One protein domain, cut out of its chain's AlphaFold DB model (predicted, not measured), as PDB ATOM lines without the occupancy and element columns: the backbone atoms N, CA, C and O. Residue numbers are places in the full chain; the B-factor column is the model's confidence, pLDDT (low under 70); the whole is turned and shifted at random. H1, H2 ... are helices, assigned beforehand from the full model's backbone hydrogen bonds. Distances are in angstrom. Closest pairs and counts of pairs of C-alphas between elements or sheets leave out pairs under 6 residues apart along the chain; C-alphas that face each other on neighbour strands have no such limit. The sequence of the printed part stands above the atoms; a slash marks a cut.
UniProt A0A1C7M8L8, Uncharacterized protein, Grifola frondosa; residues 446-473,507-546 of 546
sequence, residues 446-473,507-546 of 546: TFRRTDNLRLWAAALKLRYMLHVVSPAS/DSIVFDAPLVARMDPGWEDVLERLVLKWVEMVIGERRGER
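Overview. This is residues 446 to 473 and 507 to 546 of the 546 residues of an uncharacterized protein of Grifola frondosa (UniProt A0A1C7M8L8). Two long helices, H3 and H1, run the same way along a rod, and short H2 bridges them near their first residues. Two unnamed stretches pair briefly, residues 468 to 469 with 509 to 510, parallel. The printed part has 68 residues, all helix in class, in the order H1, H2, H3. It is only just compact, close to loose: radius of gyration of the C-alphas 12.7 A, spans 42 by 20 by 20 A.

Along the chain. Find C-alpha 523 at (201.662, 178.268, 181.066); from there H3, residues 523 to 544, runs 32.0 A to C-alpha 544 at (188.493, 171.211, 152.721). H1, residues 446 to 463, starts at (191.563, 177.171, 190.724) and runs 25.6 A. H2 is residues 513 to 518, 8.7 A.

Arrangement. H3 touches H2 with residues 523 to 527 alone; look at C-alphas 523 and 516, the closest, 4.8 A apart. H2 touches H1, at residues 446 to 454 alone; the closest C-alphas, 450 and 517, are 5.3 A apart. H1 and H3 are close but not clearly touching, at a shallow tilt of 27 degrees. Every O i to N i+4 pair is within hydrogen-bond range in H1, H2 and H3.

Size, cuts and confidence. Residues 474 to 506 are not printed; C-alphas 473 and 507 are 16.4 A apart across the cut. Residues 472 to 473 and 544 to 546 have pLDDT under 70.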
ATOM      1  N   THR A 446     190.625 177.879 191.620       79.00
ATOM      2  CA  THR A 446     191.563 177.171 190.724       79.00
ATOM      3  C   THR A 446     191.072 175.776 190.326       79.00
ATOM      4  O   THR A 446     191.315 175.352 189.195       79.00
ATOM      5  N   PHE A 447     190.318 175.079 191.187       83.44
ATOM      6  CA  PHE A 447     189.724 173.778 190.856       83.44
ATOM      7  C   PHE A 447     188.710 173.883 189.708       83.44
ATOM      8  O   PHE A 447     188.816 173.151 188.725       83.44
ATOM      9  N   ARG A 448     187.788 174.857 189.772       88.56
ATOM     10  CA  ARG A 448     186.807 175.097 188.696       88.56
ATOM     11  C   ARG A 448     187.480 175.476 187.376       88.56
ATOM     12  O   ARG A 448     187.110 174.951 186.331       88.56
ATOM     13  N   ARG A 449     188.496 176.348 187.421       89.69
ATOM     14  CA  ARG A 449     189.295 176.701 186.234       89.69
ATOM     15  C   ARG A 449     189.984 175.476 185.634       89.69
ATOM     16  O   ARG A 449     189.921 175.276 184.426       89.69
ATOM     17  N   THR A 450     190.581 174.633 186.475       93.06
ATOM     18  CA  THR A 450     191.253 173.402 186.039       93.06
ATOM     19  C   THR A 450     190.283 172.452 185.335       93.06
ATOM     20  O   THR A 450     190.613 171.923 184.276       93.06
ATOM     21  N   ASP A 451     189.085 172.245 185.885       90.88
ATOM     22  CA  ASP A 451     188.089 171.363 185.270       90.88
ATOM     23  C   ASP A 451     187.542 171.932 183.956       90.88
ATOM     24  O   ASP A 451     187.444 171.195 182.975       90.88
ATOM     25  N   ASN A 452     187.293 173.243 183.878       94.81
ATOM     26  CA  ASN A 452     186.912 173.895 182.621       94.81
ATOM     27  C   ASN A 452     187.993 173.729 181.542       94.81
ATOM     28  O   ASN A 452     187.673 173.400 180.402       94.81
ATOM     29  N   LEU A 453     189.272 173.879 181.902       94.88
ATOM     30  CA  LEU A 453     190.394 173.678 180.979       94.88
ATOM     31  C   LEU A 453     190.532 172.214 180.536       94.88
ATOM     32  O   LEU A 453     190.835 171.950 179.375       94.88
ATOM     33  N   ARG A 454     190.263 171.246 181.422       93.81
ATOM     34  CA  ARG A 454     190.223 169.818 181.060       93.81
ATOM     35  C   ARG A 454     189.089 169.504 180.092       93.81
ATOM     36  O   ARG A 454     189.311 168.777 179.127       93.81
ATOM     37  N   LEU A 455     187.895 170.041 180.344       95.00
ATOM     38  CA  LEU A 455     186.738 169.873 179.463       95.00
ATOM     39  C   LEU A 455     186.987 170.513 178.097       95.00
ATOM     40  O   LEU A 455     186.702 169.893 177.075       95.00
ATOM     41  N   TRP A 456     187.578 171.707 178.074       95.19
ATOM     42  CA  TRP A 456     187.962 172.389 176.842       95.19
ATOM     43  C   TRP A 456     188.983 171.578 176.033       95.19
ATOM     44  O   TRP A 456     188.744 171.286 174.861       95.19
ATOM     45  N   ALA A 457     190.062 171.100 176.661       94.31
ATOM     46  CA  ALA A 457     191.052 170.247 176.002       94.31
ATOM     47  C   ALA A 457     190.453 168.920 175.486       94.31
ATOM     48  O   ALA A 457     190.800 168.456 174.399       94.31
ATOM     49  N   ALA A 458     189.520 168.314 176.231       92.88
ATOM     50  CA  ALA A 458     188.805 167.115 175.791       92.88
ATOM     51  C   ALA A 458     187.886 167.392 174.589       92.88
ATOM     52  O   ALA A 458     187.832 166.584 173.664       92.88
ATOM     53  N   ALA A 459     187.205 168.541 174.567       94.31
ATOM     54  CA  ALA A 459     186.377 168.957 173.439       94.31
ATOM     55  C   ALA A 459     187.217 169.178 172.171       94.31
ATOM     56  O   ALA A 459     186.829 168.720 171.097       94.31
ATOM     57  N   LEU A 460     188.395 169.797 172.303       93.25
ATOM     58  CA  LEU A 460     189.350 169.959 171.205       93.25
ATOM     59  C   LEU A 460     189.812 168.613 170.636       93.25
ATOM     60  O   LEU A 460     189.832 168.426 169.420       93.25
ATOM     61  N   LYS A 461     190.109 167.655 171.518       92.00
ATOM     62  CA  LYS A 461     190.474 166.291 171.132       92.00
ATOM     63  C   LYS A 461     189.358 165.562 170.380       92.00
ATOM     64  O   LYS A 461     189.652 164.836 169.441       92.00
ATOM     65  N   LEU A 462     188.099 165.737 170.780       91.81
ATOM     66  CA  LEU A 462     186.962 165.063 170.142       91.81
ATOM     67  C   LEU A 462     186.566 165.698 168.809       91.81
ATOM     68  O   LEU A 462     186.269 164.979 167.863       91.81
ATOM     69  N   ARG A 463     186.537 167.033 168.740       91.06
ATOM     70  CA  ARG A 463     186.036 167.749 167.563       91.06
ATOM     71  C   ARG A 463     187.071 167.841 166.450       91.06
ATOM     72  O   ARG A 463     186.737 167.617 165.297       91.06
ATOM     73  N   TYR A 464     188.312 168.159 166.802       89.88
ATOM     74  CA  TYR A 464     189.380 168.416 165.835       89.88
ATOM     75  C   TYR A 464     190.397 167.276 165.772       89.88
ATOM     76  O   TYR A 464     191.467 167.448 165.199       89.88
ATOM     77  N   MET A 465     190.100 166.132 166.406       88.62
ATOM     78  CA  MET A 465     191.017 164.990 166.528       88.62
ATOM     79  C   MET A 465     192.410 165.387 167.057       88.62
ATOM     80  O   MET A 465     193.415 164.744 166.763       88.62
ATOM     81  N   LEU A 466     192.487 166.456 167.859       88.81
ATOM     82  CA  LEU A 466     193.750 166.938 168.407       88.81
ATOM     83  C   LEU A 466     194.289 165.942 169.438       88.81
ATOM     84  O   LEU A 466     193.640 165.636 170.442       88.81
ATOM     85  N   HIS A 467     195.511 165.461 169.225       88.19
ATOM     86  CA  HIS A 467     196.186 164.539 170.137       88.19
ATOM     87  C   HIS A 467     196.698 165.274 171.386       88.19
ATOM     88  O   HIS A 467     197.891 165.512 171.553       88.19
ATOM     89  N   VAL A 468     195.775 165.638 172.279       89.06
ATOM     90  CA  VAL A 468     196.094 166.255 173.571       89.06
ATOM     91  C   VAL A 468     196.341 165.166 174.616       89.06
ATOM     92  O   VAL A 468     195.460 164.340 174.900       89.06
ATOM     93  N   VAL A 469     197.544 165.153 175.193       89.88
ATOM     94  CA  VAL A 469     197.958 164.211 176.241       89.88
ATOM     95  C   VAL A 469     198.032 164.946 177.575       89.88
ATOM     96  O   VAL A 469     198.760 165.922 177.727       89.88
ATOM     97  N   SER A 470     197.296 164.463 178.576       84.69
ATOM     98  CA  SER A 470     197.458 164.962 179.944       84.69
ATOM     99  C   SER A 470     198.749 164.387 180.551       84.69
ATOM    100  O   SER A 470     198.974 163.177 180.438       84.69
ATOM    101  N   PRO A 471     199.586 165.184 181.241       77.25
ATOM    102  CA  PRO A 471     200.844 164.702 181.823       77.25
ATOM    103  C   PRO A 471     200.650 163.592 182.867       77.25
ATOM    104  O   PRO A 471     201.523 162.739 183.028       77.25
ATOM    105  N   ALA A 472     199.483 163.527 183.524       69.56
ATOM    106  CA  ALA A 472     199.125 162.421 184.417       69.56
ATOM    107  C   ALA A 472     199.080 161.060 183.689       69.56
ATOM    108  O   ALA A 472     199.358 160.024 184.293       69.56
ATOM    109  N   SER A 473     198.780 161.066 182.389       59.22
ATOM    110  CA  SER A 473     198.774 159.879 181.531       59.22
ATOM    111  C   SER A 473     200.155 159.576 180.937       59.22
ATOM    112  O   SER A 473     200.467 158.412 180.700       59.22
ATOM    113  N   ASP A 507     203.134 165.301 166.584       70.75
ATOM    114  CA  ASP A 507     202.127 166.321 166.778       70.75
ATOM    115  C   ASP A 507     201.384 166.285 168.123       70.75
ATOM    116  O   ASP A 507     200.489 167.109 168.342       70.75
ATOM    117  N   SER A 508     201.714 165.357 169.022       84.81
ATOM    118  CA  SER A 508     201.024 165.231 170.313       84.81
ATOM    119  C   SER A 508     201.394 166.369 171.275       84.81
ATOM    120  O   SER A 508     202.530 166.460 171.738       84.81
ATOM    121  N   ILE A 509     200.423 167.215 171.634       90.56
ATOM    122  CA  ILE A 509     200.622 168.319 172.587       90.56
ATOM    123  C   ILE A 509     200.364 167.816 174.009       90.56
ATOM    124  O   ILE A 509     199.281 167.311 174.321       90.56
ATOM    125  N   VAL A 510     201.342 167.993 174.901       93.25
ATOM    126  CA  VAL A 510     201.155 167.768 176.341       93.25
ATOM    127  C   VAL A 510     200.500 169.006 176.953       93.25
ATOM    128  O   VAL A 510     201.087 170.084 176.926       93.25
ATOM    129  N   PHE A 511     199.298 168.856 177.513       95.44
ATOM    130  CA  PHE A 511     198.544 169.957 178.121       95.44
ATOM    131  C   PHE A 511     198.301 169.702 179.611       95.44
ATOM    132  O   PHE A 511     197.569 168.778 179.991       95.44
ATOM    133  N   ASP A 512     198.912 170.528 180.461       94.38
ATOM    134  CA  ASP A 512     198.761 170.461 181.914       94.38
ATOM    135  C   ASP A 512     197.758 171.512 182.414       94.38
ATOM    136  O   ASP A 512     198.096 172.663 182.677       94.38
ATOM    137  N   ALA A 513     196.487 171.119 182.533       94.06
ATOM    138  CA  ALA A 513     195.418 172.029 182.951       94.06
ATOM    139  C   ALA A 513     195.662 172.705 184.324       94.06
ATOM    140  O   ALA A 513     195.387 173.898 184.433       94.06
ATOM    141  N   PRO A 514     196.174 172.012 185.366       92.44
ATOM    142  CA  PRO A 514     196.597 172.652 186.614       92.44
ATOM    143  C   PRO A 514     197.640 173.761 186.446       92.44
ATOM    144  O   PRO A 514     197.502 174.796 187.093       92.44
ATOM    145  N   LEU A 515     198.644 173.551 185.589       92.81
ATOM    146  CA  LEU A 515     199.722 174.510 185.326       92.81
ATOM    147  C   LEU A 515     199.134 175.799 184.732       92.81
ATOM    148  O   LEU A 515     199.381 176.893 185.236       92.81
ATOM    149  N   VAL A 516     198.247 175.656 183.742       93.88
ATOM    150  CA  VAL A 516     197.544 176.788 183.115       93.88
ATOM    151  C   VAL A 516     196.572 177.470 184.080       93.88
ATOM    152  O   VAL A 516     196.508 178.693 184.139       93.88
ATOM    153  N   ALA A 517     195.842 176.706 184.896       93.06
ATOM    154  CA  ALA A 517     194.893 177.269 185.857       93.06
ATOM    155  C   ALA A 517     195.562 178.107 186.959       93.06
ATOM    156  O   ALA A 517     194.920 179.012 187.504       93.06
ATOM    157  N   ARG A 518     196.810 177.775 187.312       92.19
ATOM    158  CA  ARG A 518     197.619 178.478 188.318       92.19
ATOM    159  C   ARG A 518     198.475 179.595 187.740       92.19
ATOM    160  O   ARG A 518     198.995 180.378 188.525       92.19
ATOM    161  N   MET A 519     198.569 179.683 186.413       92.75
ATOM    162  CA  MET A 519     199.476 180.601 185.721       92.75
ATOM    163  C   MET A 519     200.938 180.372 186.147       92.75
ATOM    164  O   MET A 519     201.715 181.310 186.301       92.75
ATOM    165  N   ASP A 520     201.300 179.104 186.367       92.88
ATOM    166  CA  ASP A 520     202.667 178.698 186.704       92.88
ATOM    167  C   ASP A 520     203.605 178.967 185.505       92.88
ATOM    168  O   ASP A 520     203.162 178.893 184.358       92.88
ATOM    169  N   PRO A 521     204.902 179.262 185.712       92.56
ATOM    170  CA  PRO A 521     205.816 179.637 184.627       92.56
ATOM    171  C   PRO A 521     205.817 178.611 183.479       92.56
ATOM    172  O   PRO A 521     205.933 177.406 183.709       92.56
ATOM    173  N   GLY A 522     205.683 179.100 182.240       91.88
ATOM    174  CA  GLY A 522     205.525 178.275 181.033       91.88
ATOM    175  C   GLY A 522     204.071 177.935 180.670       91.88
ATOM    176  O   GLY A 522     203.839 177.190 179.717       91.88
ATOM    177  N   TRP A 523     203.078 178.459 181.400       95.62
ATOM    178  CA  TRP A 523     201.662 178.268 181.066       95.62
ATOM    179  C   TRP A 523     201.274 178.869 179.712       95.62
ATOM    180  O   TRP A 523     200.471 178.268 178.994       95.62
ATOM    181  N   GLU A 524     201.856 180.019 179.370       95.75
ATOM    182  CA  GLU A 524     201.611 180.741 178.118       95.75
ATOM    183  C   GLU A 524     202.033 179.886 176.929       95.75
ATOM    184  O   GLU A 524     201.197 179.590 176.084       95.75
ATOM    185  N   ASP A 525     203.258 179.351 176.945       95.31
ATOM    186  CA  ASP A 525     203.777 178.472 175.891       95.31
ATOM    187  C   ASP A 525     202.887 177.241 175.655       95.31
ATOM    188  O   ASP A 525     202.659 176.810 174.522       95.31
ATOM    189  N   VAL A 526     202.401 176.624 176.738       93.94
ATOM    190  CA  VAL A 526     201.553 175.424 176.667       93.94
ATOM    191  C   VAL A 526     200.187 175.760 176.069       93.94
ATOM    192  O   VAL A 526     199.661 174.989 175.261       93.94
ATOM    193  N   LEU A 527     199.611 176.897 176.462       94.94
ATOM    194  CA  LEU A 527     198.322 177.351 175.958       94.94
ATOM    195  C   LEU A 527     198.429 177.825 174.504       94.94
ATOM    196  O   LEU A 527     197.614 177.419 173.678       94.94
ATOM    197  N   GLU A 528     199.447 178.616 174.184       95.44
ATOM    198  CA  GLU A 528     199.712 179.155 172.852       95.44
ATOM    199  C   GLU A 528     199.876 178.028 171.831       95.44
ATOM    200  O   GLU A 528     199.162 178.005 170.828       95.44
ATOM    201  N   ARG A 529     200.720 177.024 172.109       94.94
ATOM    202  CA  ARG A 529     200.901 175.868 171.209       94.94
ATOM    203  C   ARG A 529     199.593 175.129 170.942       94.94
ATOM    204  O   ARG A 529     199.347 174.705 169.812       94.94
ATOM    205  N   LEU A 530     198.754 174.962 171.966       94.69
ATOM    206  CA  LEU A 530     197.464 174.290 171.820       94.69
ATOM    207  C   LEU A 530     196.480 175.121 170.987       94.69
ATOM    208  O   LEU A 530     195.796 174.566 170.126       94.69
ATOM    209  N   VAL A 531     196.426 176.437 171.213       95.81
ATOM    210  CA  VAL A 531     195.558 177.356 170.465       95.81
ATOM    211  C   VAL A 531     196.004 177.468 169.009       95.81
ATOM    212  O   VAL A 531     195.164 177.339 168.123       95.81
ATOM    213  N   LEU A 532     197.302 177.636 168.743       95.25
ATOM    214  CA  LEU A 532     197.840 177.705 167.381       95.25
ATOM    215  C   LEU A 532     197.517 176.436 166.589       95.25
ATOM    216  O   LEU A 532     197.014 176.522 165.470       95.25
ATOM    217  N   LYS A 533     197.704 175.258 167.196       93.88
ATOM    218  CA  LYS A 533     197.364 173.990 166.544       93.88
ATOM    219  C   LYS A 533     195.865 173.835 166.305       93.88
ATOM    220  O   LYS A 533     195.446 173.317 165.275       93.88
ATOM    221  N   TRP A 534     195.035 174.295 167.239       94.69
ATOM    222  CA  TRP A 534     193.591 174.323 167.031       94.69
ATOM    223  C   TRP A 534     193.197 175.227 165.857       94.69
ATOM    224  O   TRP A 534     192.416 174.802 165.008       94.69
ATOM    225  N   VAL A 535     193.766 176.431 165.768       95.44
ATOM    226  CA  VAL A 535     193.521 177.361 164.657       95.44
ATOM    227  C   VAL A 535     193.943 176.747 163.323       95.44
ATOM    228  O   VAL A 535     193.189 176.834 162.357       95.44
ATOM    229  N   GLU A 536     195.092 176.072 163.266       92.94
ATOM    230  CA  GLU A 536     195.546 175.360 162.065       92.94
ATOM    231  C   GLU A 536     194.532 174.295 161.612       92.94
ATOM    232  O   GLU A 536     194.143 174.274 160.443       92.94
ATOM    233  N   MET A 537     194.020 173.480 162.544       92.06
ATOM    234  CA  MET A 537     192.998 172.470 162.241       92.06
ATOM    235  C   MET A 537     191.677 173.089 161.764       92.06
ATOM    236  O   MET A 537     191.073 172.590 160.817       92.06
ATOM    237  N   VAL A 538     191.240 174.198 162.371       92.88
ATOM    238  CA  VAL A 538     190.029 174.933 161.958       92.88
ATOM    239  C   VAL A 538     190.192 175.540 160.561       92.88
ATOM    240  O   VAL A 538     189.262 175.520 159.752       92.88
ATOM    241  N   ILE A 539     191.372 176.081 160.249       93.19
ATOM    242  CA  ILE A 539     191.674 176.601 158.910       93.19
ATOM    243  C   ILE A 539     191.679 175.459 157.888       93.19
ATOM    244  O   ILE A 539     191.166 175.645 156.782       93.19
ATOM    245  N   GLY A 540     192.222 174.291 158.248       88.25
ATOM    246  CA  GLY A 540     192.192 173.084 157.423       88.25
ATOM    247  C   GLY A 540     190.769 172.623 157.098       88.25
ATOM    248  O   GLY A 540     190.457 172.406 155.930       88.25
ATOM    249  N   GLU A 541     189.889 172.571 158.102       86.94
ATOM    250  CA  GLU A 541     188.465 172.228 157.948       86.94
ATOM    251  C   GLU A 541     187.773 173.156 156.934       86.94
ATOM    252  O   GLU A 541     187.215 172.695 155.940       86.94
ATOM    253  N   ARG A 542     187.922 174.478 157.097       79.44
ATOM    254  CA  ARG A 542     187.304 175.472 156.199       79.44
ATOM    255  C   ARG A 542     187.859 175.443 154.769       79.44
ATOM    256  O   ARG A 542     187.194 175.908 153.844       79.44
ATOM    257  N   ARG A 543     189.095 174.973 154.580       75.38
ATOM    258  CA  ARG A 543     189.714 174.830 153.252       75.38
ATOM    259  C   ARG A 543     189.312 173.537 152.548       75.38
ATOM    260  O   ARG A 543     189.312 173.545 151.329       75.38
ATOM    261  N   GLY A 544     188.986 172.474 153.285       68.06
ATOM    262  CA  GLY A 544     188.493 171.211 152.721       68.06
ATOM    263  C   GLY A 544     187.006 171.228 152.341       68.06
ATOM    264  O   GLY A 544     186.572 170.370 151.584       68.06
ATOM    265  N   GLU A 545     186.237 172.195 152.850       54.06
ATOM    266  CA  GLU A 545     184.826 172.423 152.486       54.06
ATOM    267  C   GLU A 545     184.622 173.273 151.212       54.06
ATOM    268  O   GLU A 545     183.481 173.465 150.790       54.06
ATOM    269  N   ARG A 546     185.690 173.797 150.595       41.91
ATOM    270  CA  ARG A 546     185.652 174.440 149.267       41.91
ATOM    271  C   ARG A 546     186.226 173.506 148.221       41.91
ATOM    272  O   ARG A 546     185.722 173.568 147.079       41.91
TER     273      ARG A 546